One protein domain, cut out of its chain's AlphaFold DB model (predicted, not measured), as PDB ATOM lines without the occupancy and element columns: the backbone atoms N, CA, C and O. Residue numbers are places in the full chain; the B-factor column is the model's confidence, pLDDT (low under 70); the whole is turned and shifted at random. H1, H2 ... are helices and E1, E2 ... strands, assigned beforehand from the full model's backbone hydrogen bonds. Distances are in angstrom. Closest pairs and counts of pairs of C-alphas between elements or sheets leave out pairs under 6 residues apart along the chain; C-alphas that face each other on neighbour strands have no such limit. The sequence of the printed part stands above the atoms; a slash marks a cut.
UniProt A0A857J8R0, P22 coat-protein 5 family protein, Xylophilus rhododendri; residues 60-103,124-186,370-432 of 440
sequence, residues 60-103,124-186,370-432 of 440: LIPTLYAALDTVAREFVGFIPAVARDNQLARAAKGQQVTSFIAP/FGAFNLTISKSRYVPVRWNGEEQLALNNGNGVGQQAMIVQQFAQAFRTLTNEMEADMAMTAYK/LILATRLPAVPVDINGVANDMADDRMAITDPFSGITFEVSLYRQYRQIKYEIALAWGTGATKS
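AT A GLANCE: This is residues 60 to 103, 124 to 186 and 370 to 432 of the 440 residues of the protein "P22 coat-protein 5 family protein" of Xylophilus rhododendri (UniProt A0A857J8R0). A twisted antiparallel sheet of E3, E4, E5, E6 and E7 has one long helix, H4, packed along E3 and E7 on one face, and H1 packs on H4. At one end the two-stranded ladder of E1 and E2 prolongs the sheet, E2 running on into E3; at the other end the short helix H3 follows E3. The 170 printed residues, with four named helices and seven named strands in the order H1 H2 E1 E2 E3 H3 H4 E4 E5 E6 E7, are of the mixed class, helices and strands. The sheet is branched, E7 pairing with E3, E4 and E6, and E5 with E6. The whole is flat, 69 by 43 by 23 A, and only just compact, close to loose, with a radius of gyration of the C-alphas of 18.5 A.

HOW THE PARTS SIT: H1, residues 60 to 72, touches H4, residues 157 to 186, at residues 162 to 170 alone, the same way at a steep tilt of 41 degrees; the closest C-alphas, of Ala 67 and Ala 166, are 4.4 A apart. H1 only grazes the branched sheet, with residues 61 to 68. H2, residues 87 to 90, is on that sheet at a height of 7.1 A and lies only just over E4, residues 371 to 375, with 3 C-alphas. H2 and H4 lie on opposite faces. E1, residues 96 to 101, and E2, residues 125 to 130, are antiparallel neighbours, with N 97 and O 129 2.9 A apart. E3, residues 133 to 142, lies on one side of E7, residues 416 to 428, with N 135 and O 423 2.9 A apart. E4 and E6, residues 405 to 413, lie on the other side, with N 373 and O 426 3.0 A and N 409 and O 420 2.8 A apart. H3, residues 143 to 150, only just touches H4, at residue 157 alone, with 3 pairs of C-alphas within 8 A, the closest Leu 149 and Gln 157 at 5.8 A. H4 is on the sheet at a height of 9.0 A, over E3 and E7, and runs along the strands, at 16 degrees to E7 on the local plane. E5, residues 393 to 398, forms a hairpin with E6, with N 395 and O 408 2.9 A apart. E5, E6 and E7 are a meander, each strand the antiparallel neighbour of the one before; with E4 they form a Greek key, its first strand the antiparallel neighbour of its fourth. Every O i to N i+4 pair is within hydrogen-bond range in H1, H3 and H4; H2 is too short for one.

IN THESE COORDINATES: H1 begins at C-alpha 60 (-47.212, 98.633, 25.296). H4 is 44.1 A long, E7 39.3 A, E3 29.3 A and E6 25.9 A. E7 ends at C-alpha 428 (-65.916, 80.738, 2.302).

THE WHOLE: The C-alphas of Pro 103 and Gly 152, the two farthest apart, are 69.2 A apart. Residues 104 to 123 and 187 to 369 are not printed, with C-alpha gaps of 6.3 A and 11.3 A. The links H1 to H2 and E4 to E5 are long. Mean pLDDT of the printed part is 75.0; 59 residues are under 70, among them 85 to 103 and 143 to 159.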
ATOM      1  N   LEU A  60     -45.886  98.313  25.832       63.97
ATOM      2  CA  LEU A  60     -47.212  98.633  25.296       63.97
ATOM      3  C   LEU A  60     -48.204  97.467  25.398       63.97
ATOM      4  O   LEU A  60     -49.378  97.644  25.062       63.97
ATOM      5  N   ILE A  61     -47.780  96.304  25.904       70.75
ATOM      6  CA  ILE A  61     -48.645  95.129  26.091       70.75
ATOM      7  C   ILE A  61     -49.926  95.476  26.874       70.75
ATOM      8  O   ILE A  61     -51.012  95.207  26.355       70.75
ATOM      9  N   PRO A  62     -49.869  96.128  28.059       70.06
ATOM     10  CA  PRO A  62     -51.085  96.432  28.820       70.06
ATOM     11  C   PRO A  62     -52.053  97.332  28.042       70.06
ATOM     12  O   PRO A  62     -53.269  97.174  28.120       70.06
ATOM     13  N   THR A  63     -51.517  98.253  27.242       68.31
ATOM     14  CA  THR A  63     -52.322  99.170  26.431       68.31
ATOM     15  C   THR A  63     -52.932  98.535  25.194       68.31
ATOM     16  O   THR A  63     -54.038  98.911  24.815       68.31
ATOM     17  N   LEU A  64     -52.268  97.543  24.602       66.31
ATOM     18  CA  LEU A  64     -52.819  96.787  23.482       66.31
ATOM     19  C   LEU A  64     -53.978  95.893  23.937       66.31
ATOM     20  O   LEU A  64     -55.010  95.871  23.274       66.31
ATOM     21  N   TYR A  65     -53.867  95.245  25.100       71.69
ATOM     22  CA  TYR A  65     -54.975  94.464  25.664       71.69
ATOM     23  C   TYR A  65     -56.164  95.335  26.092       71.69
ATOM     24  O   TYR A  65     -57.306  94.946  25.862       71.69
ATOM     25  N   ALA A  66     -55.929  96.530  26.645       67.62
ATOM     26  CA  ALA A  66     -57.010  97.468  26.972       67.62
ATOM     27  C   ALA A  66     -57.728  98.004  25.716       67.62
ATOM     28  O   ALA A  66     -58.957  98.117  25.689       67.62
ATOM     29  N   ALA A  67     -56.969  98.305  24.657       60.03
ATOM     30  CA  ALA A  67     -57.524  98.692  23.362       60.03
ATOM     31  C   ALA A  67     -58.371  97.565  22.758       60.03
ATOM     32  O   ALA A  67     -59.470  97.814  22.264       60.03
ATOM     33  N   LEU A  68     -57.880  96.327  22.845       60.47
ATOM     34  CA  LEU A  68     -58.560  95.144  22.347       60.47
ATOM     35  C   LEU A  68     -59.861  94.864  23.112       60.47
ATOM     36  O   LEU A  68     -60.878  94.637  22.467       60.47
ATOM     37  N   ASP A  69     -59.871  94.937  24.449       67.00
ATOM     38  CA  ASP A  69     -61.089  94.728  25.260       67.00
ATOM     39  C   ASP A  69     -62.204  95.717  24.885       67.00
ATOM     40  O   ASP A  69     -63.385  95.376  24.878       67.00
ATOM     41  N   THR A  70     -61.843  96.939  24.484       68.50
ATOM     42  CA  THR A  70     -62.830  97.916  24.009       68.50
ATOM     43  C   THR A  70     -63.488  97.473  22.700       68.50
ATOM     44  O   THR A  70     -64.710  97.566  22.588       68.50
ATOM     45  N   VAL A  71     -62.720  96.975  21.721       59.53
ATOM     46  CA  VAL A  71     -63.302  96.538  20.434       59.53
ATOM     47  C   VAL A  71     -63.962  95.168  20.535       59.53
ATOM     48  O   VAL A  71     -64.950  94.921  19.853       59.53
ATOM     49  N   ALA A  72     -63.494  94.305  21.432       56.78
ATOM     50  CA  ALA A  72     -64.117  93.016  21.704       56.78
ATOM     51  C   ALA A  72     -65.552  93.147  22.251       56.78
ATOM     52  O   ALA A  72     -66.364  92.238  22.098       56.78
ATOM     53  N   ARG A  73     -65.888  94.299  22.852       59.19
ATOM     54  CA  ARG A  73     -67.245  94.641  23.313       59.19
ATOM     55  C   ARG A  73     -68.143  95.225  22.221       59.19
ATOM     56  O   ARG A  73     -69.287  95.591  22.495       59.19
ATOM     57  N   GLU A  74     -67.649  95.356  20.998       67.75
ATOM     58  CA  GLU A  74     -68.459  95.784  19.867       67.75
ATOM     59  C   GLU A  74     -69.292  94.627  19.311       67.75
ATOM     60  O   GLU A  74     -68.953  93.453  19.450       67.75
ATOM     61  N   PHE A  75     -70.419  94.955  18.676       65.31
ATOM     62  CA  PHE A  75     -71.325  93.947  18.133       65.31
ATOM     63  C   PHE A  75     -70.713  93.256  16.909       65.31
ATOM     64  O   PHE A  75     -70.727  93.803  15.806       65.31
ATOM     65  N   VAL A  76     -70.213  92.042  17.134       74.12
ATOM     66  CA  VAL A  76     -69.659  91.122  16.136       74.12
ATOM     67  C   VAL A  76     -70.545  89.874  16.101       74.12
ATOM     68  O   VAL A  76     -70.682  89.182  17.112       74.12
ATOM     69  N   GLY A  77     -71.185  89.608  14.960       79.56
ATOM     70  CA  GLY A  77     -72.199  88.559  14.842       79.56
ATOM     71  C   GLY A  77     -71.685  87.289  14.169       79.56
ATOM     72  O   GLY A  77     -71.945  86.190  14.656       79.56
ATOM     73  N   PHE A  78     -70.949  87.420  13.063       84.12
ATOM     74  CA  PHE A  78     -70.553  86.281  12.231       84.12
ATOM     75  C   PHE A  78     -69.327  85.539  12.773       84.12
ATOM     76  O   PHE A  78     -69.357  84.318  12.904       84.12
ATOM     77  N   ILE A  79     -68.259  86.253  13.123       84.94
ATOM     78  CA  ILE A  79     -66.970  85.709  13.579       84.94
ATOM     79  C   ILE A  79     -67.084  84.673  14.720       84.94
ATOM     80  O   ILE A  79     -66.348  83.679  14.667       84.94
ATOM     81  N   PRO A  80     -67.939  84.844  15.754       83.44
ATOM     82  CA  PRO A  80     -68.107  83.828  16.798       83.44
ATOM     83  C   PRO A  80     -69.034  82.667  16.391       83.44
ATOM     84  O   PRO A  80     -69.044  81.636  17.063       83.44
ATOM     85  N   ALA A  81     -69.827  82.828  15.329       84.25
ATOM     86  CA  ALA A  81     -70.866  81.885  14.915       84.25
ATOM     87  C   ALA A  81     -70.420  80.912  13.808       84.25
ATOM     88  O   ALA A  81     -71.064  79.884  13.610       84.25
ATOM     89  N   VAL A  82     -69.334  81.210  13.091       85.19
ATOM     90  CA  VAL A  82     -68.831  80.392  11.973       85.19
ATOM     91  C   VAL A  82     -67.759  79.385  12.385       85.19
ATOM     92  O   VAL A  82     -67.082  79.545  13.404       85.19
ATOM     93  N   ALA A  83     -67.586  78.337  11.576       84.62
ATOM     94  CA  ALA A  83     -66.498  77.386  11.745       84.62
ATOM     95  C   ALA A  83     -65.137  78.044  11.473       84.62
ATOM     96  O   ALA A  83     -65.010  78.953  10.646       84.62
ATOM     97  N   ARG A  84     -64.103  77.555  12.161       80.19
ATOM     98  CA  ARG A  84     -62.721  78.006  11.978       80.19
ATOM     99  C   ARG A  84     -61.861  76.911  11.409       80.19
ATOM    100  O   ARG A  84     -61.899  75.785  11.899       80.19
ATOM    101  N   ASP A  85     -61.056  77.280  10.423       69.00
ATOM    102  CA  ASP A  85     -60.024  76.398   9.900       69.00
ATOM    103  C   ASP A  85     -58.645  76.815  10.407       69.00
ATOM    104  O   ASP A  85     -58.139  77.888  10.070       69.00
ATOM    105  N   ASN A  86     -58.022  75.935  11.191       58.25
ATOM    106  CA  ASN A  86     -56.660  76.124  11.683       58.25
ATOM    107  C   ASN A  86     -55.598  75.562  10.716       58.25
ATOM    108  O   ASN A  86     -54.419  75.886  10.853       58.25
ATOM    109  N   GLN A  87     -55.970  74.723   9.739       54.59
ATOM    110  CA  GLN A  87     -55.029  74.130   8.778       54.59
ATOM    111  C   GLN A  87     -54.641  75.101   7.657       54.59
ATOM    112  O   GLN A  87     -53.517  75.036   7.149       54.59
ATOM    113  N   LEU A  88     -55.502  76.075   7.335       55.81
ATOM    114  CA  LEU A  88     -55.182  77.142   6.377       55.81
ATOM    115  C   LEU A  88     -54.075  78.100   6.841       55.81
ATOM    116  O   LEU A  88     -53.580  78.893   6.037       55.81
ATOM    117  N   ALA A  89     -53.618  77.999   8.091       52.38
ATOM    118  CA  ALA A  89     -52.527  78.809   8.627       52.38
ATOM    119  C   ALA A  89     -51.207  78.693   7.828       52.38
ATOM    120  O   ALA A  89     -50.361  79.580   7.930       52.38
ATOM    121  N   ARG A  90     -51.028  77.636   7.016       52.41
ATOM    122  CA  ARG A  90     -49.818  77.402   6.199       52.41
ATOM    123  C   ARG A  90     -49.914  77.868   4.740       52.41
ATOM    124  O   ARG A  90     -48.918  77.789   4.027       52.41
ATOM    125  N   ALA A  91     -51.075  78.331   4.278       56.44
ATOM    126  CA  ALA A  91     -51.271  78.708   2.879       56.44
ATOM    127  C   ALA A  91     -50.814  80.148   2.589       56.44
ATOM    128  O   ALA A  91     -51.109  81.088   3.339       56.44
ATOM    129  N   ALA A  92     -50.112  80.353   1.473       54.44
ATOM    130  CA  ALA A  92     -49.756  81.689   1.003       54.44
ATOM    131  C   ALA A  92     -51.007  82.504   0.616       54.44
ATOM    132  O   ALA A  92     -52.088  81.967   0.372       54.44
ATOM    133  N   LYS A  93     -50.883  83.839   0.567       60.69
ATOM    134  CA  LYS A  93     -51.984  84.694   0.089       60.69
ATOM    135  C   LYS A  93     -52.309  84.316  -1.359       60.69
ATOM    136  O   LYS A  93     -51.402  84.275  -2.184       60.69
ATOM    137  N   GLY A  94     -53.580  84.054  -1.659       59.75
ATOM    138  CA  GLY A  94     -54.005  83.597  -2.986       59.75
ATOM    139  C   GLY A  94     -53.761  82.110  -3.278       59.75
ATOM    140  O   GLY A  94     -54.164  81.642  -4.338       59.75
ATOM    141  N   GLN A  95     -53.147  81.354  -2.361       51.12
ATOM    142  CA  GLN A  95     -53.011  79.906  -2.503       51.12
ATOM    143  C   GLN A  95     -54.318  79.222  -2.094       51.12
ATOM    144  O   GLN A  95     -54.843  79.467  -1.006       51.12
ATOM    145  N   GLN A  96     -54.830  78.366  -2.978       56.81
ATOM    146  CA  GLN A  96     -56.010  77.552  -2.705       56.81
ATOM    147  C   GLN A  96     -55.627  76.390  -1.787       56.81
ATOM    148  O   GLN A  96     -54.670  75.665  -2.068       56.81
ATOM    149  N   VAL A  97     -56.382  76.206  -0.706       56.75
ATOM    150  CA  VAL A  97     -56.382  74.970   0.079       56.75
ATOM    151  C   VAL A  97     -57.653  74.218  -0.265       56.75
ATOM    152  O   VAL A  97     -58.757  74.715  -0.048       56.75
ATOM    153  N   THR A  98     -57.474  73.045  -0.862       55.78
ATOM    154  CA  THR A  98     -58.564  72.179  -1.299       55.78
ATOM    155  C   THR A  98     -58.937  71.236  -0.160       55.78
ATOM    156  O   THR A  98     -58.104  70.432   0.263       55.78
ATOM    157  N   SER A  99     -60.172  71.308   0.326       54.72
ATOM    158  CA  SER A  99     -60.767  70.248   1.140       54.72
ATOM    159  C   SER A  99     -61.787  69.483   0.299       54.72
ATOM    160  O   SER A  99     -62.452  70.048  -0.568       54.72
ATOM    161  N   PHE A 100     -61.876  68.170   0.497       46.09
ATOM    162  CA  PHE A 100     -62.807  67.334  -0.256       46.09
ATOM    163  C   PHE A 100     -64.144  67.265   0.478       46.09
ATOM    164  O   PHE A 100     -64.182  67.031   1.686       46.09
ATOM    165  N   ILE A 101     -65.237  67.440  -0.259       56.66
ATOM    166  CA  ILE A 101     -66.592  67.206   0.237       56.66
ATOM    167  C   ILE A 101     -67.135  65.982  -0.495       56.66
ATOM    168  O   ILE A 101     -67.174  65.947  -1.726       56.66
ATOM    169  N   ALA A 102     -67.533  64.963   0.267       50.44
ATOM    170  CA  ALA A 102     -68.174  63.776  -0.287       50.44
ATOM    171  C   ALA A 102     -69.591  64.128  -0.789       50.44
ATOM    172  O   ALA A 102     -70.333  64.796  -0.055       50.44
ATOM    173  N   PRO A 103     -69.978  63.711  -2.008       55.47
ATOM    174  CA  PRO A 103     -71.345  63.874  -2.492       55.47
ATOM    175  C   PRO A 103     -72.323  62.966  -1.717       55.47
ATOM    176  O   PRO A 103     -71.900  61.981  -1.106       55.47
ATOM    177  N   PHE A 124     -65.742  63.185  -6.096       54.34
ATOM    178  CA  PHE A 124     -65.530  64.115  -4.988       54.34
ATOM    179  C   PHE A 124     -65.459  65.559  -5.495       54.34
ATOM    180  O   PHE A 124     -64.645  65.888  -6.359       54.34
ATOM    181  N   GLY A 125     -66.284  66.436  -4.924       58.09
ATOM    182  CA  GLY A 125     -66.176  67.875  -5.144       58.09
ATOM    183  C   GLY A 125     -65.022  68.453  -4.326       58.09
ATOM    184  O   GLY A 125     -64.926  68.205  -3.121       58.09
ATOM    185  N   ALA A 126     -64.143  69.230  -4.960       57.12
ATOM    186  CA  ALA A 126     -63.127  70.009  -4.256       57.12
ATOM    187  C   ALA A 126     -63.721  71.358  -3.820       57.12
ATOM    188  O   ALA A 126     -64.188  72.137  -4.652       57.12
ATOM    189  N   PHE A 127     -63.699  71.637  -2.518       64.75
ATOM    190  CA  PHE A 127     -63.964  72.958  -1.966       64.75
ATOM    191  C   PHE A 127     -62.639  73.699  -1.795       64.75
ATOM    192  O   PHE A 127     -61.756  73.254  -1.064       64.75
ATOM    193  N   ASN A 128     -62.504  74.842  -2.463       66.81
ATOM    194  CA  ASN A 128     -61.273  75.620  -2.445       66.81
ATOM    195  C   ASN A 128     -61.468  76.843  -1.553       66.81
ATOM    196  O   ASN A 128     -62.177  77.780  -1.920       66.81
ATOM    197  N   LEU A 129     -60.806  76.862  -0.396       75.69
ATOM    198  CA  LEU A 129     -60.734  78.050   0.449       75.69
ATOM    199  C   LEU A 129     -59.421  78.783   0.174       75.69
ATOM    200  O   LEU A 129     -58.349  78.182   0.143       75.69
ATOM    201  N   THR A 130     -59.501  80.095  -0.037       79.38
ATOM    202  CA  THR A 130     -58.332  80.939  -0.318       79.38
ATOM    203  C   THR A 130     -58.261  82.079   0.680       79.38
ATOM    204  O   THR A 130     -59.264  82.735   0.959       79.38
ATOM    205  N   ILE A 131     -57.056  82.378   1.163       80.62
ATOM    206  CA  ILE A 131     -56.790  83.615   1.902       80.62
ATOM    207  C   ILE A 131     -56.796  84.766   0.897       80.62
ATOM    208  O   ILE A 131     -55.811  85.005   0.189       80.62
ATOM    209  N   SER A 132     -57.941  85.439   0.801       81.88
ATOM    210  CA  SER A 132     -58.211  86.482  -0.188       81.88
ATOM    211  C   SER A 132     -57.586  87.818   0.207       81.88
ATOM    212  O   SER A 132     -57.098  88.562  -0.651       81.88
ATOM    213  N   LYS A 133     -57.534  88.121   1.509       84.19
ATOM    214  CA  LYS A 133     -57.058  89.405   2.021       84.19
ATOM    215  C   LYS A 133     -55.899  89.242   2.997       84.19
ATOM    216  O   LYS A 133     -55.833  88.320   3.795       84.19
ATOM    217  N   SER A 134     -54.970  90.187   2.904       86.06
ATOM    218  CA  SER A 134     -53.890  90.424   3.863       86.06
ATOM    219  C   SER A 134     -53.816  91.932   4.004       86.06
ATOM    220  O   SER A 134     -53.484  92.610   3.025       86.06
ATOM    221  N   ARG A 135     -54.232  92.449   5.158       87.81
ATOM    222  CA  ARG A 135     -54.417  93.880   5.418       87.81
ATOM    223  C   ARG A 135     -53.646  94.293   6.657       87.81
ATOM    224  O   ARG A 135     -53.384  93.477   7.538       87.81
ATOM    225  N   TYR A 136     -53.327  95.578   6.712       87.31
ATOM    226  CA  TYR A 136     -52.749  96.203   7.882       87.31
ATOM    227  C   TYR A 136     -53.327  97.600   8.092       87.31
ATOM    228  O   TYR A 136     -53.731  98.262   7.132       87.31
ATOM    229  N   VAL A 137     -53.326  98.058   9.341       87.31
ATOM    230  CA  VAL A 137     -53.662  99.430   9.719       87.31
ATOM    231  C   VAL A 137     -52.419 100.082  10.330       87.31
ATOM    232  O   VAL A 137     -51.898  99.585  11.334       87.31
ATOM    233  N   PRO A 138     -51.897 101.165   9.727       86.50
ATOM    234  CA  PRO A 138     -50.725 101.855  10.240       86.50
ATOM    235  C   PRO A 138     -51.097 102.875  11.323       86.50
ATOM    236  O   PRO A 138     -52.045 103.643  11.170       86.50
ATOM    237  N   VAL A 139     -50.278 102.958  12.369       83.31
ATOM    238  CA  VAL A 139     -50.318 104.019  13.383       83.31
ATOM    239  C   VAL A 139     -48.946 104.689  13.417       83.31
ATOM    240  O   VAL A 139     -47.947 104.040  13.725       83.31
ATOM    241  N   ARG A 140     -48.866 105.977  13.066       83.31
ATOM    242  CA  ARG A 140     -47.593 106.710  12.949       83.31
ATOM    243  C   ARG A 140     -47.503 107.828  13.977       83.31
ATOM    244  O   ARG A 140     -48.467 108.556  14.162       83.31
ATOM    245  N   TRP A 141     -46.315 107.990  14.552       76.56
ATOM    246  CA  TRP A 141     -45.981 109.048  15.502       76.56
ATOM    247  C   TRP A 141     -44.626 109.668  15.179       76.56
ATOM    248  O   TRP A 141     -43.656 108.938  14.971       76.56
ATOM    249  N   ASN A 142     -44.526 110.997  15.177       81.06
ATOM    250  CA  ASN A 142     -43.242 111.705  15.118       81.06
ATOM    251  C   ASN A 142     -42.831 112.270  16.498       81.06
ATOM    252  O   ASN A 142     -43.616 112.274  17.445       81.06
ATOM    253  N   GLY A 143     -41.573 112.707  16.637       68.94
ATOM    254  CA  GLY A 143     -41.050 113.211  17.917       68.94
ATOM    255  C   GLY A 143     -41.661 114.539  18.392       68.94
ATOM    256  O   GLY A 143     -41.814 114.740  19.593       68.94
ATOM    257  N   GLU A 144     -42.050 115.419  17.467       68.94
ATOM    258  CA  GLU A 144     -42.641 116.731  17.781       68.94
ATOM    259  C   GLU A 144     -44.098 116.599  18.262       68.94
ATOM    260  O   GLU A 144     -44.511 117.276  19.198       68.94
ATOM    261  N   GLU A 145     -44.863 115.668  17.689       67.50
ATOM    262  CA  GLU A 145     -46.225 115.313  18.104       67.50
ATOM    263  C   GLU A 145     -46.231 114.762  19.533       67.50
ATOM    264  O   GLU A 145     -47.075 115.144  20.339       67.50
ATOM    265  N   GLN A 146     -45.260 113.910  19.878       66.44
ATOM    266  CA  GLN A 146     -45.123 113.387  21.242       66.44
ATOM    267  C   GLN A 146     -44.797 114.498  22.245       66.44
ATOM    268  O   GLN A 146     -45.356 114.526  23.340       66.44
ATOM    269  N   LEU A 147     -43.925 115.437  21.869       66.94
ATOM    270  CA  LEU A 147     -43.572 116.571  22.721       66.94
ATOM    271  C   LEU A 147     -44.758 117.533  22.907       66.94
ATOM    272  O   LEU A 147     -45.024 117.975  24.022       66.94
ATOM    273  N   ALA A 148     -45.512 117.804  21.839       59.91
ATOM    274  CA  ALA A 148     -46.698 118.656  21.877       59.91
ATOM    275  C   ALA A 148     -47.816 118.080  22.764       59.91
ATOM    276  O   ALA A 148     -48.494 118.831  23.461       59.91
ATOM    277  N   LEU A 149     -47.984 116.754  22.780       61.28
ATOM    278  CA  LEU A 149     -48.996 116.055  23.583       61.28
ATOM    279  C   LEU A 149     -48.614 115.857  25.056       61.28
ATOM    280  O   LEU A 149     -49.508 115.666  25.880       61.28
ATOM    281  N   ASN A 150     -47.321 115.907  25.388       61.28
ATOM    282  CA  ASN A 150     -46.818 115.772  26.759       61.28
ATOM    283  C   ASN A 150     -46.599 117.125  27.467       61.28
ATOM    284  O   ASN A 150     -46.320 117.148  28.664       61.28
ATOM    285  N   ASN A 151     -46.747 118.252  26.761       55.19
ATOM    286  CA  ASN A 151     -46.799 119.575  27.383       55.19
ATOM    287  C   ASN A 151     -48.128 119.766  28.139       55.19
ATOM    288  O   ASN A 151     -49.163 119.268  27.706       55.19
ATOM    289  N   GLY A 152     -48.098 120.505  29.258       49.19
ATOM    290  CA  GLY A 152     -49.090 120.513  30.356       49.19
ATOM    291  C   GLY A 152     -50.577 120.790  30.060       49.19
ATOM    292  O   GLY A 152     -51.367 120.785  30.997       49.19
ATOM    293  N   ASN A 153     -50.971 120.973  28.795       51.88
ATOM    294  CA  ASN A 153     -52.361 121.079  28.329       51.88
ATOM    295  C   ASN A 153     -52.802 119.902  27.418       51.88
ATOM    296  O   ASN A 153     -53.887 119.955  26.838       51.88
ATOM    297  N   GLY A 154     -51.976 118.866  27.233       51.41
ATOM    298  CA  GLY A 154     -52.268 117.718  26.367       51.41
ATOM    299  C   GLY A 154     -53.034 116.580  27.058       51.41
ATOM    300  O   GLY A 154     -52.923 116.366  28.260       51.41
ATOM    301  N   VAL A 155     -53.791 115.805  26.271       52.94
ATOM    302  CA  VAL A 155     -54.638 114.665  26.710       52.94
ATOM    303  C   VAL A 155     -53.810 113.445  27.183       52.94
ATOM    304  O   VAL A 155     -54.359 112.458  27.666       52.94
ATOM    305  N   GLY A 156     -52.477 113.513  27.083       59.75
ATOM    306  CA  GLY A 156     -51.548 112.433  27.408       59.75
ATOM    307  C   GLY A 156     -51.325 111.475  26.233       59.75
ATOM    308  O   GLY A 156     -52.263 110.905  25.673       59.75
ATOM    309  N   GLN A 157     -50.056 111.263  25.866       63.28
ATOM    310  CA  GLN A 157     -49.634 110.407  24.748       63.28
ATOM    311  C   GLN A 157     -50.195 108.974  24.834       63.28
ATOM    312  O   GLN A 157     -50.626 108.411  23.828       63.28
ATOM    313  N   GLN A 158     -50.235 108.392  26.036       63.91
ATOM    314  CA  GLN A 158     -50.656 107.003  26.226       63.91
ATOM    315  C   GLN A 158     -52.142 106.782  25.904       63.91
ATOM    316  O   GLN A 158     -52.496 105.769  25.303       63.91
ATOM    317  N   ALA A 159     -53.011 107.735  26.257       68.38
ATOM    318  CA  ALA A 159     -54.453 107.618  26.036       68.38
ATOM    319  C   ALA A 159     -54.809 107.673  24.540       68.38
ATOM    320  O   ALA A 159     -55.622 106.881  24.063       68.38
ATOM    321  N   MET A 160     -54.146 108.550  23.781       72.38
ATOM    322  CA  MET A 160     -54.351 108.672  22.333       72.38
ATOM    323  C   MET A 160     -53.845 107.447  21.567       72.38
ATOM    324  O   MET A 160     -54.510 106.983  20.642       72.38
ATOM    325  N   ILE A 161     -52.699 106.887  21.965       74.31
ATOM    326  CA  ILE A 161     -52.157 105.664  21.358       74.31
ATOM    327  C   ILE A 161     -53.101 104.473  21.591       74.31
ATOM    328  O   ILE A 161     -53.381 103.731  20.651       74.31
ATOM    329  N   VAL A 162     -53.656 104.323  22.802       75.88
ATOM    330  CA  VAL A 162     -54.662 103.284  23.106       75.88
ATOM    331  C   VAL A 162     -55.879 103.416  22.193       75.88
ATOM    332  O   VAL A 162     -56.317 102.428  21.605       75.88
ATOM    333  N   GLN A 163     -56.411 104.630  22.023       79.25
ATOM    334  CA  GLN A 163     -57.569 104.857  21.156       79.25
ATOM    335  C   GLN A 163     -57.264 104.584  19.679       79.25
ATOM    336  O   GLN A 163     -58.087 103.989  18.988       79.25
ATOM    337  N   GLN A 164     -56.082 104.969  19.190       82.00
ATOM    338  CA  GLN A 164     -55.668 104.679  17.815       82.00
ATOM    339  C   GLN A 164     -55.519 103.174  17.572       82.00
ATOM    340  O   GLN A 164     -55.987 102.676  16.548       82.00
ATOM    341  N   PHE A 165     -54.937 102.436  18.520       80.94
ATOM    342  CA  PHE A 165     -54.876 100.978  18.434       80.94
ATOM    343  C   PHE A 165     -56.268 100.341  18.478       80.94
ATOM    344  O   PHE A 165     -56.549  99.463  17.667       80.94
ATOM    345  N   ALA A 166     -57.171 100.826  19.334       81.69
ATOM    346  CA  ALA A 166     -58.551 100.340  19.380       81.69
ATOM    347  C   ALA A 166     -59.268 100.557  18.035       81.69
ATOM    348  O   ALA A 166     -59.868  99.635  17.490       81.69
ATOM    349  N   GLN A 167     -59.142 101.738  17.426       83.81
ATOM    350  CA  GLN A 167     -59.723 101.997  16.102       83.81
ATOM    351  C   GLN A 167     -59.102 101.129  15.000       83.81
ATOM    352  O   GLN A 167     -59.795 100.713  14.069       83.81
ATOM    353  N   ALA A 168     -57.815 100.807  15.105       83.56
ATOM    354  CA  ALA A 168     -57.145  99.938  14.149       83.56
ATOM    355  C   ALA A 168     -57.646  98.487  14.230       83.56
ATOM    356  O   ALA A 168     -58.003  97.916  13.197       83.56
ATOM    357  N   PHE A 169     -57.767  97.922  15.437       84.38
ATOM    358  CA  PHE A 169     -58.389  96.608  15.638       84.38
ATOM    359  C   PHE A 169     -59.846  96.600  15.148       84.38
ATOM    360  O   PHE A 169     -60.225  95.721  14.373       84.38
ATOM    361  N   ARG A 170     -60.635  97.627  15.497       86.44
ATOM    362  CA  ARG A 170     -62.022  97.800  15.031       86.44
ATOM    363  C   ARG A 170     -62.132  97.785  13.509       86.44
ATOM    364  O   ARG A 170     -63.024  97.148  12.956       86.44
ATOM    365  N   THR A 171     -61.233  98.486  12.823       87.94
ATOM    366  CA  THR A 171     -61.238  98.578  11.357       87.94
ATOM    367  C   THR A 171     -61.081  97.202  10.710       87.94
ATOM    368  O   THR A 171     -61.863  96.853   9.827       87.94
ATOM    369  N   LEU A 172     -60.122  96.397  11.184       87.31
ATOM    370  CA  LEU A 172     -59.876  95.052  10.656       87.31
ATOM    371  C   LEU A 172     -61.029  94.089  10.966       87.31
ATOM    372  O   LEU A 172     -61.469  93.361  10.078       87.31
ATOM    373  N   THR A 173     -61.552  94.112  12.194       87.12
ATOM    374  CA  THR A 173     -62.690  93.269  12.591       87.12
ATOM    375  C   THR A 173     -63.950  93.613  11.793       87.12
ATOM    376  O   THR A 173     -64.628  92.715  11.301       87.12
ATOM    377  N   ASN A 174     -64.239  94.902  11.586       87.94
ATOM    378  CA  ASN A 174     -65.383  95.334  10.781       87.94
ATOM    379  C   ASN A 174     -65.243  94.952   9.302       87.94
ATOM    380  O   ASN A 174     -66.234  94.559   8.687       87.94
ATOM    381  N   GLU A 175     -64.043  95.066   8.718       89.06
ATOM    382  CA  GLU A 175     -63.809  94.622   7.335       89.06
ATOM    383  C   GLU A 175     -64.026  93.106   7.210       89.06
ATOM    384  O   GLU A 175     -64.669  92.655   6.262       89.06
ATOM    385  N   MET A 176     -63.566  92.325   8.190       88.81
ATOM    386  CA  MET A 176     -63.781  90.878   8.221       88.81
ATOM    387  C   MET A 176     -65.263  90.504   8.371       88.81
ATOM    388  O   MET A 176     -65.749  89.654   7.628       88.81
ATOM    389  N   GLU A 177     -65.996  91.136   9.290       89.19
ATOM    390  CA  GLU A 177     -67.446  90.932   9.439       89.19
ATOM    391  C   GLU A 177     -68.198  91.270   8.148       89.19
ATOM    392  O   GLU A 177     -69.108  90.541   7.754       89.19
ATOM    393  N   ALA A 178     -67.805  92.344   7.458       90.00
ATOM    394  CA  ALA A 178     -68.396  92.709   6.176       90.00
ATOM    395  C   ALA A 178     -68.121  91.646   5.102       90.00
ATOM    396  O   ALA A 178     -69.045  91.249   4.396       90.00
ATOM    397  N   ASP A 179     -66.896  91.129   5.002       90.06
ATOM    398  CA  ASP A 179     -66.569  90.057   4.052       90.06
ATOM    399  C   ASP A 179     -67.327  88.757   4.353       90.06
ATOM    400  O   ASP A 179     -67.803  88.080   3.435       90.06
ATOM    401  N   MET A 180     -67.479  88.422   5.637       90.38
ATOM    402  CA  MET A 180     -68.272  87.276   6.077       90.38
ATOM    403  C   MET A 180     -69.746  87.452   5.720       90.38
ATOM    404  O   MET A 180     -70.325  86.556   5.110       90.38
ATOM    405  N   ALA A 181     -70.334  88.616   6.011       90.62
ATOM    406  CA  ALA A 181     -71.710  88.929   5.636       90.62
ATOM    407  C   ALA A 181     -71.909  88.845   4.114       90.62
ATOM    408  O   ALA A 181     -72.893  88.264   3.652       90.62
ATOM    409  N   MET A 182     -70.948  89.359   3.333       91.56
ATOM    410  CA  MET A 182     -70.974  89.298   1.870       91.56
ATOM    411  C   MET A 182     -70.912  87.857   1.347       91.56
ATOM    412  O   MET A 182     -71.624  87.500   0.412       91.56
ATOM    413  N   THR A 183     -70.074  87.019   1.950       90.75
ATOM    414  CA  THR A 183     -69.966  85.597   1.595       90.75
ATOM    415  C   THR A 183     -71.257  84.858   1.938       90.75
ATOM    416  O   THR A 183     -71.771  84.088   1.132       90.75
ATOM    417  N   ALA A 184     -71.815  85.146   3.112       91.06
ATOM    418  CA  ALA A 184     -72.990  84.484   3.643       91.06
ATOM    419  C   ALA A 184     -74.251  84.731   2.799       91.06
ATOM    420  O   ALA A 184     -74.937  83.775   2.448       91.06
ATOM    421  N   TYR A 185     -74.548  85.978   2.405       92.19
ATOM    422  CA  TYR A 185     -75.751  86.231   1.593       92.19
ATOM    423  C   TYR A 185     -75.630  85.650   0.176       92.19
ATOM    424  O   TYR A 185     -76.615  85.162  -0.373       92.19
ATOM    425  N   LYS A 186     -74.426  85.682  -0.415       92.56
ATOM    426  CA  LYS A 186     -74.175  85.124  -1.752       92.56
ATOM    427  C   LYS A 186     -74.298  83.610  -1.779       92.56
ATOM    428  O   LYS A 186     -74.709  83.064  -2.794       92.56
ATOM    429  N   LEU A 370     -70.508  77.912   6.877       89.06
ATOM    430  CA  LEU A 370     -69.604  79.035   6.648       89.06
ATOM    431  C   LEU A 370     -68.286  78.810   7.379       89.06
ATOM    432  O   LEU A 370     -68.263  78.325   8.509       89.06
ATOM    433  N   ILE A 371     -67.191  79.215   6.746       88.06
ATOM    434  CA  ILE A 371     -65.851  79.056   7.294       88.06
ATOM    435  C   ILE A 371     -65.075  80.365   7.227       88.06
ATOM    436  O   ILE A 371     -65.094  81.085   6.223       88.06
ATOM    437  N   LEU A 372     -64.377  80.654   8.322       87.31
ATOM    438  CA  LEU A 372     -63.432  81.750   8.438       87.31
ATOM    439  C   LEU A 372     -62.043  81.166   8.694       87.31
ATOM    440  O   LEU A 372     -61.814  80.474   9.686       87.31
ATOM    441  N   ALA A 373     -61.107  81.484   7.807       85.81
ATOM    442  CA  ALA A 373     -59.696  81.187   7.992       85.81
ATOM    443  C   ALA A 373     -58.947  82.486   8.277       85.81
ATOM    444  O   ALA A 373     -59.060  83.448   7.514       85.81
ATOM    445  N   THR A 374     -58.161  82.511   9.350       84.69
ATOM    446  CA  THR A 374     -57.314  83.650   9.717       84.69
ATOM    447  C   THR A 374     -55.874  83.198   9.910       84.69
ATOM    448  O   THR A 374     -55.601  82.072  10.324       84.69
ATOM    449  N   ARG A 375     -54.929  84.082   9.586       84.62
ATOM    450  CA  ARG A 375     -53.511  83.903   9.900       84.62
ATOM    451  C   ARG A 375     -52.792  85.239  10.010       84.62
ATOM    452  O   ARG A 375     -53.254  86.258   9.494       84.62
ATOM    453  N   LEU A 376     -51.600  85.198  10.591       83.94
ATOM    454  CA  LEU A 376     -50.658  86.311  10.540       83.94
ATOM    455  C   LEU A 376     -50.129  86.468   9.098       83.94
ATOM    456  O   LEU A 376     -49.898  85.453   8.421       83.94
ATOM    457  N   PRO A 377     -49.986  87.699   8.580       82.19
ATOM    458  CA  PRO A 377     -49.369  87.958   7.282       82.19
ATOM    459  C   PRO A 377     -47.994  87.297   7.126       82.19
ATOM    460  O   PRO A 377     -47.260  87.085   8.083       82.19
ATOM    461  N   ALA A 378     -47.654  86.915   5.893       79.25
ATOM    462  CA  ALA A 378     -46.374  86.257   5.639       79.25
ATOM    463  C   ALA A 378     -45.253  87.299   5.574       79.25
ATOM    464  O   ALA A 378     -45.398  88.317   4.896       79.25
ATOM    465  N   VAL A 379     -44.134  86.993   6.221       80.94
ATOM    466  CA  VAL A 379     -42.920  87.811   6.223       80.94
ATOM    467  C   VAL A 379     -41.844  87.083   5.416       80.94
ATOM    468  O   VAL A 379     -41.767  85.854   5.509       80.94
ATOM    469  N   PRO A 380     -41.015  87.784   4.620       74.81
ATOM    470  CA  PRO A 380     -39.850  87.167   3.999       74.81
ATOM    471  C   PRO A 380     -38.970  86.519   5.066       74.81
ATOM    472  O   PRO A 380     -38.644  87.158   6.061       74.81
ATOM    473  N   VAL A 381     -38.585  85.263   4.860       80.50
ATOM    474  CA  VAL A 381     -37.639  84.555   5.729       80.50
ATOM    475  C   VAL A 381     -36.315  84.375   4.999       80.50
ATOM    476  O   VAL A 381     -36.290  84.207   3.779       80.50
ATOM    477  N   ASP A 382     -35.210  84.457   5.732       74.81
ATOM    478  CA  ASP A 382     -33.894  84.100   5.220       74.81
ATOM    479  C   ASP A 382     -33.748  82.571   5.066       74.81
ATOM    480  O   ASP A 382     -34.659  81.793   5.364       74.81
ATOM    481  N   ILE A 383     -32.579  82.121   4.601       65.81
ATOM    482  CA  ILE A 383     -32.278  80.692   4.412       65.81
ATOM    483  C   ILE A 383     -32.334  79.876   5.718       65.81
ATOM    484  O   ILE A 383     -32.461  78.655   5.670       65.81
ATOM    485  N   ASN A 384     -32.276  80.541   6.875       71.06
ATOM    486  CA  ASN A 384     -32.345  79.930   8.200       71.06
ATOM    487  C   ASN A 384     -33.756  80.016   8.813       71.06
ATOM    488  O   ASN A 384     -33.940  79.646   9.972       71.06
ATOM    489  N   GLY A 385     -34.755  80.496   8.062       63.62
ATOM    490  CA  GLY A 385     -36.133  80.636   8.531       63.62
ATOM    491  C   GLY A 385     -36.371  81.842   9.446       63.62
ATOM    492  O   GLY A 385     -37.427  81.926  10.071       63.62
ATOM    493  N   VAL A 386     -35.419  82.773   9.539       70.00
ATOM    494  CA  VAL A 386     -35.532  83.992  10.347       70.00
ATOM    495  C   VAL A 386     -36.183  85.092   9.515       70.00
ATOM    496  O   VAL A 386     -35.831  85.294   8.355       70.00
ATOM    497  N   ALA A 387     -37.141  85.814  10.098       67.38
ATOM    498  CA  ALA A 387     -37.785  86.952   9.449       67.38
ATOM    499  C   ALA A 387     -36.747  88.001   8.995       67.38
ATOM    500  O   ALA A 387     -35.924  88.450   9.788       67.38
ATOM    501  N   ASN A 388     -36.807  88.394   7.725       72.50
ATOM    502  CA  ASN A 388     -35.821  89.221   7.031       72.50
ATOM    503  C   ASN A 388     -36.443  90.527   6.499       72.50
ATOM    504  O   ASN A 388     -36.288  90.881   5.330       72.50
ATOM    505  N   ASP A 389     -37.192  91.234   7.345       76.31
ATOM    506  CA  ASP A 389     -37.618  92.611   7.071       76.31
ATOM    507  C   ASP A 389     -37.055  93.590   8.120       76.31
ATOM    508  O   ASP A 389     -36.337  93.201   9.038       76.31
ATOM    509  N   MET A 390     -37.360  94.882   7.967       78.44
ATOM    510  CA  MET A 390     -36.844  95.954   8.829       78.44
ATOM    511  C   MET A 390     -37.652  96.189  10.123       78.44
ATOM    512  O   MET A 390     -37.509  97.254  10.733       78.44
ATOM    513  N   ALA A 391     -38.542  95.279  10.523       76.56
ATOM    514  CA  ALA A 391     -39.263  95.382  11.785       76.56
ATOM    515  C   ALA A 391     -38.289  95.166  12.949       76.56
ATOM    516  O   ALA A 391     -37.551  94.185  12.985       76.56
ATOM    517  N   ASP A 392     -38.305  96.090  13.905       75.94
ATOM    518  CA  ASP A 392     -37.453  96.021  15.097       75.94
ATOM    519  C   ASP A 392     -38.049  95.073  16.148       75.94
ATOM    520  O   ASP A 392     -37.329  94.484  16.947       75.94
ATOM    521  N   ASP A 393     -39.379  94.922  16.146       78.12
ATOM    522  CA  ASP A 393     -40.107  94.071  17.085       78.12
ATOM    523  C   ASP A 393     -41.461  93.636  16.492       78.12
ATOM    524  O   ASP A 393     -42.069  94.374  15.704       78.12
ATOM    525  N   ARG A 394     -41.940  92.448  16.881       82.12
ATOM    526  CA  ARG A 394     -43.256  91.907  16.514       82.12
ATOM    527  C   ARG A 394     -43.869  91.131  17.662       82.12
ATOM    528  O   ARG A 394     -43.205  90.322  18.303       82.12
ATOM    529  N   MET A 395     -45.174  91.291  17.844       83.88
ATOM    530  CA  MET A 395     -45.947  90.476  18.771       83.88
ATOM    531  C   MET A 395     -47.245  89.971  18.144       83.88
ATOM    532  O   MET A 395     -47.862  90.653  17.328       83.88
ATOM    533  N   ALA A 396     -47.678  88.786  18.563       85.62
ATOM    534  CA  ALA A 396     -48.996  88.254  18.246       85.62
ATOM    535  C   ALA A 396     -49.921  88.457  19.452       85.62
ATOM    536  O   ALA A 396     -49.598  88.033  20.561       85.62
ATOM    537  N   ILE A 397     -51.069  89.099  19.242       82.75
ATOM    538  CA  ILE A 397     -52.065  89.363  20.284       82.75
ATOM    539  C   ILE A 397     -53.356  88.662  19.910       82.75
ATOM    540  O   ILE A 397     -53.899  88.889  18.833       82.75
ATOM    541  N   THR A 398     -53.860  87.826  20.813       83.44
ATOM    542  CA  THR A 398     -55.131  87.124  20.623       83.44
ATOM    543  C   THR A 398     -56.241  87.830  21.380       83.44
ATOM    544  O   THR A 398     -56.099  88.110  22.570       83.44
ATOM    545  N   ASP A 399     -57.341  88.097  20.685       80.19
ATOM    546  CA  ASP A 399     -58.574  88.571  21.299       80.19
ATOM    547  C   ASP A 399     -59.239  87.433  22.088       80.19
ATOM    548  O   ASP A 399     -59.511  86.388  21.499       80.19
ATOM    549  N   PRO A 400     -59.515  87.578  23.396       69.75
ATOM    550  CA  PRO A 400     -60.143  86.524  24.186       69.75
ATOM    551  C   PRO A 400     -61.612  86.259  23.817       69.75
ATOM    552  O   PRO A 400     -62.093  85.156  24.064       69.75
ATOM    553  N   PHE A 401     -62.331  87.225  23.235       68.62
ATOM    554  CA  PHE A 401     -63.743  87.059  22.877       68.62
ATOM    555  C   PHE A 401     -63.901  86.485  21.478       68.62
ATOM    556  O   PHE A 401     -64.594  85.484  21.290       68.62
ATOM    557  N   SER A 402     -63.246  87.096  20.488       70.94
ATOM    558  CA  SER A 402     -63.283  86.559  19.133       70.94
ATOM    559  C   SER A 402     -62.300  85.414  18.935       70.94
ATOM    560  O   SER A 402     -62.454  84.686  17.974       70.94
ATOM    561  N   GLY A 403     -61.271  85.212  19.756       76.06
ATOM    562  CA  GLY A 403     -60.238  84.196  19.515       76.06
ATOM    563  C   GLY A 403     -59.392  84.443  18.257       76.06
ATOM    564  O   GLY A 403     -58.751  83.514  17.772       76.06
ATOM    565  N   ILE A 404     -59.458  85.636  17.650       82.12
ATOM    566  CA  ILE A 404     -58.636  86.014  16.489       82.12
ATOM    567  C   ILE A 404     -57.286  86.532  16.981       82.12
ATOM    568  O   ILE A 404     -57.222  87.345  17.901       82.12
ATOM    569  N   THR A 405     -56.209  86.090  16.334       85.25
ATOM    570  CA  THR A 405     -54.851  86.563  16.612       85.25
ATOM    571  C   THR A 405     -54.418  87.605  15.586       85.25
ATOM    572  O   THR A 405     -54.351  87.308  14.396       85.25
ATOM    573  N   PHE A 406     -54.087  88.805  16.053       85.81
ATOM    574  CA  PHE A 406     -53.541  89.912  15.271       85.81
ATOM    575  C   PHE A 406     -52.024  89.998  15.431       85.81
ATOM    576  O   PHE A 406     -51.489  89.710  16.503       85.81
ATOM    577  N   GLU A 407     -51.329  90.452  14.393       86.44
ATOM    578  CA  GLU A 407     -49.912  90.806  14.471       86.44
ATOM    579  C   GLU A 407     -49.763  92.297  14.763       86.44
ATOM    580  O   GLU A 407     -50.424  93.111  14.124       86.44
ATOM    581  N   VAL A 408     -48.874  92.670  15.683       86.06
ATOM    582  CA  VAL A 408     -48.456  94.058  15.901       86.06
ATOM    583  C   VAL A 408     -46.958  94.157  15.662       86.06
ATOM    584  O   VAL A 408     -46.172  93.574  16.402       86.06
ATOM    585  N   SER A 409     -46.570  94.901  14.628       84.75
ATOM    586  CA  SER A 409     -45.176  95.123  14.232       84.75
ATOM    587  C   SER A 409     -44.742  96.564  14.488       84.75
ATOM    588  O   SER A 409     -45.509  97.504  14.267       84.75
ATOM    589  N   LEU A 410     -43.493  96.748  14.916       84.50
ATOM    590  CA  LEU A 410     -42.869  98.046  15.161       84.50
ATOM    591  C   LEU A 410     -41.772  98.324  14.128       84.50
ATOM    592  O   LEU A 410     -40.765  97.624  14.063       84.50
ATOM    593  N   TYR A 411     -41.924  99.419  13.384       83.81
ATOM    594  CA  TYR A 411     -40.908  99.945  12.476       83.81
ATOM    595  C   TYR A 411     -40.395 101.294  12.977       83.81
ATOM    596  O   TYR A 411     -41.137 102.281  13.053       83.81
ATOM    597  N   ARG A 412     -39.098 101.363  13.283       80.88
ATOM    598  CA  ARG A 412     -38.418 102.613  13.641       80.88
ATOM    599  C   ARG A 412     -37.869 103.271  12.378       80.88
ATOM    600  O   ARG A 412     -37.149 102.653  11.603       80.88
ATOM    601  N   GLN A 413     -38.225 104.531  12.159       78.75
ATOM    602  CA  GLN A 413     -37.833 105.306  10.985       78.75
ATOM    603  C   GLN A 413     -37.210 106.643  11.415       78.75
ATOM    604  O   GLN A 413     -37.178 106.990  12.598       78.75
ATOM    605  N   TYR A 414     -36.680 107.416  10.465       78.69
ATOM    606  CA  TYR A 414     -36.001 108.674  10.782       78.69
ATOM    607  C   TYR A 414     -36.953 109.671  11.467       78.69
ATOM    608  O   TYR A 414     -37.880 110.181  10.842       78.69
ATOM    609  N   ARG A 415     -36.715 109.933  12.763       72.50
ATOM    610  CA  ARG A 415     -37.525 110.810  13.638       72.50
ATOM    611  C   ARG A 415     -39.012 110.429  13.753       72.50
ATOM    612  O   ARG A 415     -39.818 111.257  14.177       72.50
ATOM    613  N   GLN A 416     -39.377 109.192  13.411       77.81
ATOM    614  CA  GLN A 416     -40.756 108.709  13.497       77.81
ATOM    615  C   GLN A 416     -40.825 107.210  13.805       77.81
ATOM    616  O   GLN A 416     -39.914 106.444  13.494       77.81
ATOM    617  N   ILE A 417     -41.936 106.793  14.400       80.56
ATOM    618  CA  ILE A 417     -42.260 105.402  14.697       80.56
ATOM    619  C   ILE A 417     -43.537 105.041  13.939       80.56
ATOM    620  O   ILE A 417     -44.496 105.815  13.931       80.56
ATOM    621  N   LYS A 418     -43.550 103.869  13.299       82.19
ATOM    622  CA  LYS A 418     -44.733 103.282  12.668       82.19
ATOM    623  C   LYS A 418     -45.041 101.955  13.358       82.19
ATOM    624  O   LYS A 418     -44.243 101.026  13.276       82.19
ATOM    625  N   TYR A 419     -46.206 101.866  13.984       84.31
ATOM    626  CA  TYR A 419     -46.809 100.598  14.374       84.31
ATOM    627  C   TYR A 419     -47.704 100.095  13.248       84.31
ATOM    628  O   TYR A 419     -48.332 100.880  12.531       84.31
ATOM    629  N   GLU A 420     -47.768  98.785  13.096       84.75
ATOM    630  CA  GLU A 420     -48.597  98.128  12.103       84.75
ATOM    631  C   GLU A 420     -49.377  97.007  12.772       84.75
ATOM    632  O   GLU A 420     -48.771  96.081  13.303       84.75
ATOM    633  N   ILE A 421     -50.706  97.106  12.756       86.62
ATOM    634  CA  ILE A 421     -51.583  96.009  13.169       86.62
ATOM    635  C   ILE A 421     -52.028  95.292  11.908       86.62
ATOM    636  O   ILE A 421     -52.609  95.933  11.031       86.62
ATOM    637  N   ALA A 422     -51.769  93.995  11.802       85.56
ATOM    638  CA  ALA A 422     -51.969  93.258  10.569       85.56
ATOM    639  C   ALA A 422     -52.673  91.914  10.780       85.56
ATOM    640  O   ALA A 422     -52.544  91.262  11.819       85.56
ATOM    641  N   LEU A 423     -53.441  91.514   9.766       86.62
ATOM    642  CA  LEU A 423     -54.167  90.251   9.727       86.62
ATOM    643  C   LEU A 423     -54.401  89.817   8.278       86.62
ATOM    644  O   LEU A 423     -54.681  90.640   7.399       86.62
ATOM    645  N   ALA A 424     -54.322  88.515   8.027       85.94
ATOM    646  CA  ALA A 424     -54.755  87.914   6.776       85.94
ATOM    647  C   ALA A 424     -55.938  86.977   7.021       85.94
ATOM    648  O   ALA A 424     -55.951  86.222   7.993       85.94
ATOM    649  N   TRP A 425     -56.935  87.028   6.141       87.50
ATOM    650  CA  TRP A 425     -58.127  86.197   6.253       87.50
ATOM    651  C   TRP A 425     -58.693  85.780   4.897       87.50
ATOM    652  O   TRP A 425     -58.435  86.392   3.855       87.50
ATOM    653  N   GLY A 426     -59.460  84.698   4.937       85.94
ATOM    654  CA  GLY A 426     -60.270  84.184   3.847       85.94
ATOM    655  C   GLY A 426     -61.627  83.745   4.379       85.94
ATOM    656  O   GLY A 426     -61.728  83.204   5.482       85.94
ATOM    657  N   THR A 427     -62.663  83.996   3.592       88.88
ATOM    658  CA  THR A 427     -64.047  83.647   3.902       88.88
ATOM    659  C   THR A 427     -64.545  82.677   2.841       88.88
ATOM    660  O   THR A 427     -64.192  82.795   1.665       88.88
ATOM    661  N   GLY A 428     -65.345  81.695   3.240       86.88
ATOM    662  CA  GLY A 428     -65.916  80.738   2.302       86.88
ATOM    663  C   GLY A 428     -67.201  80.113   2.815       86.88
ATOM    664  O   GLY A 428     -67.476  80.116   4.013       86.88
ATOM    665  N   ALA A 429     -67.980  79.568   1.885       87.56
ATOM    666  CA  ALA A 429     -69.163  78.781   2.189       87.56
ATOM    667  C   ALA A 429     -68.895  77.323   1.825       87.56
ATOM    668  O   ALA A 429     -68.959  76.943   0.660       87.56
ATOM    669  N   THR A 430     -68.561  76.523   2.831       83.25
ATOM    670  CA  THR A 430     -68.301  75.082   2.707       83.25
ATOM    671  C   THR A 430     -69.520  74.339   2.176       83.25
ATOM    672  O   THR A 430     -69.372  73.422   1.375       83.25
ATOM    673  N   LYS A 431     -70.726  74.734   2.605       85.81
ATOM    674  CA  LYS A 431     -71.999  74.182   2.121       85.81
ATOM    675  C   LYS A 431     -73.061  75.277   2.042       85.81
ATOM    676  O   LYS A 431     -73.602  75.681   3.070       85.81
ATOM    677  N   SER A 432     -73.390  75.717   0.826       86.75
ATOM    678  CA  SER A 432     -74.467  76.689   0.563       86.75
ATOM    679  C   SER A 432     -75.838  76.204   1.045       86.75
ATOM    680  O   SER A 432     -76.663  76.997   1.491       86.75
TER     681      SER A 432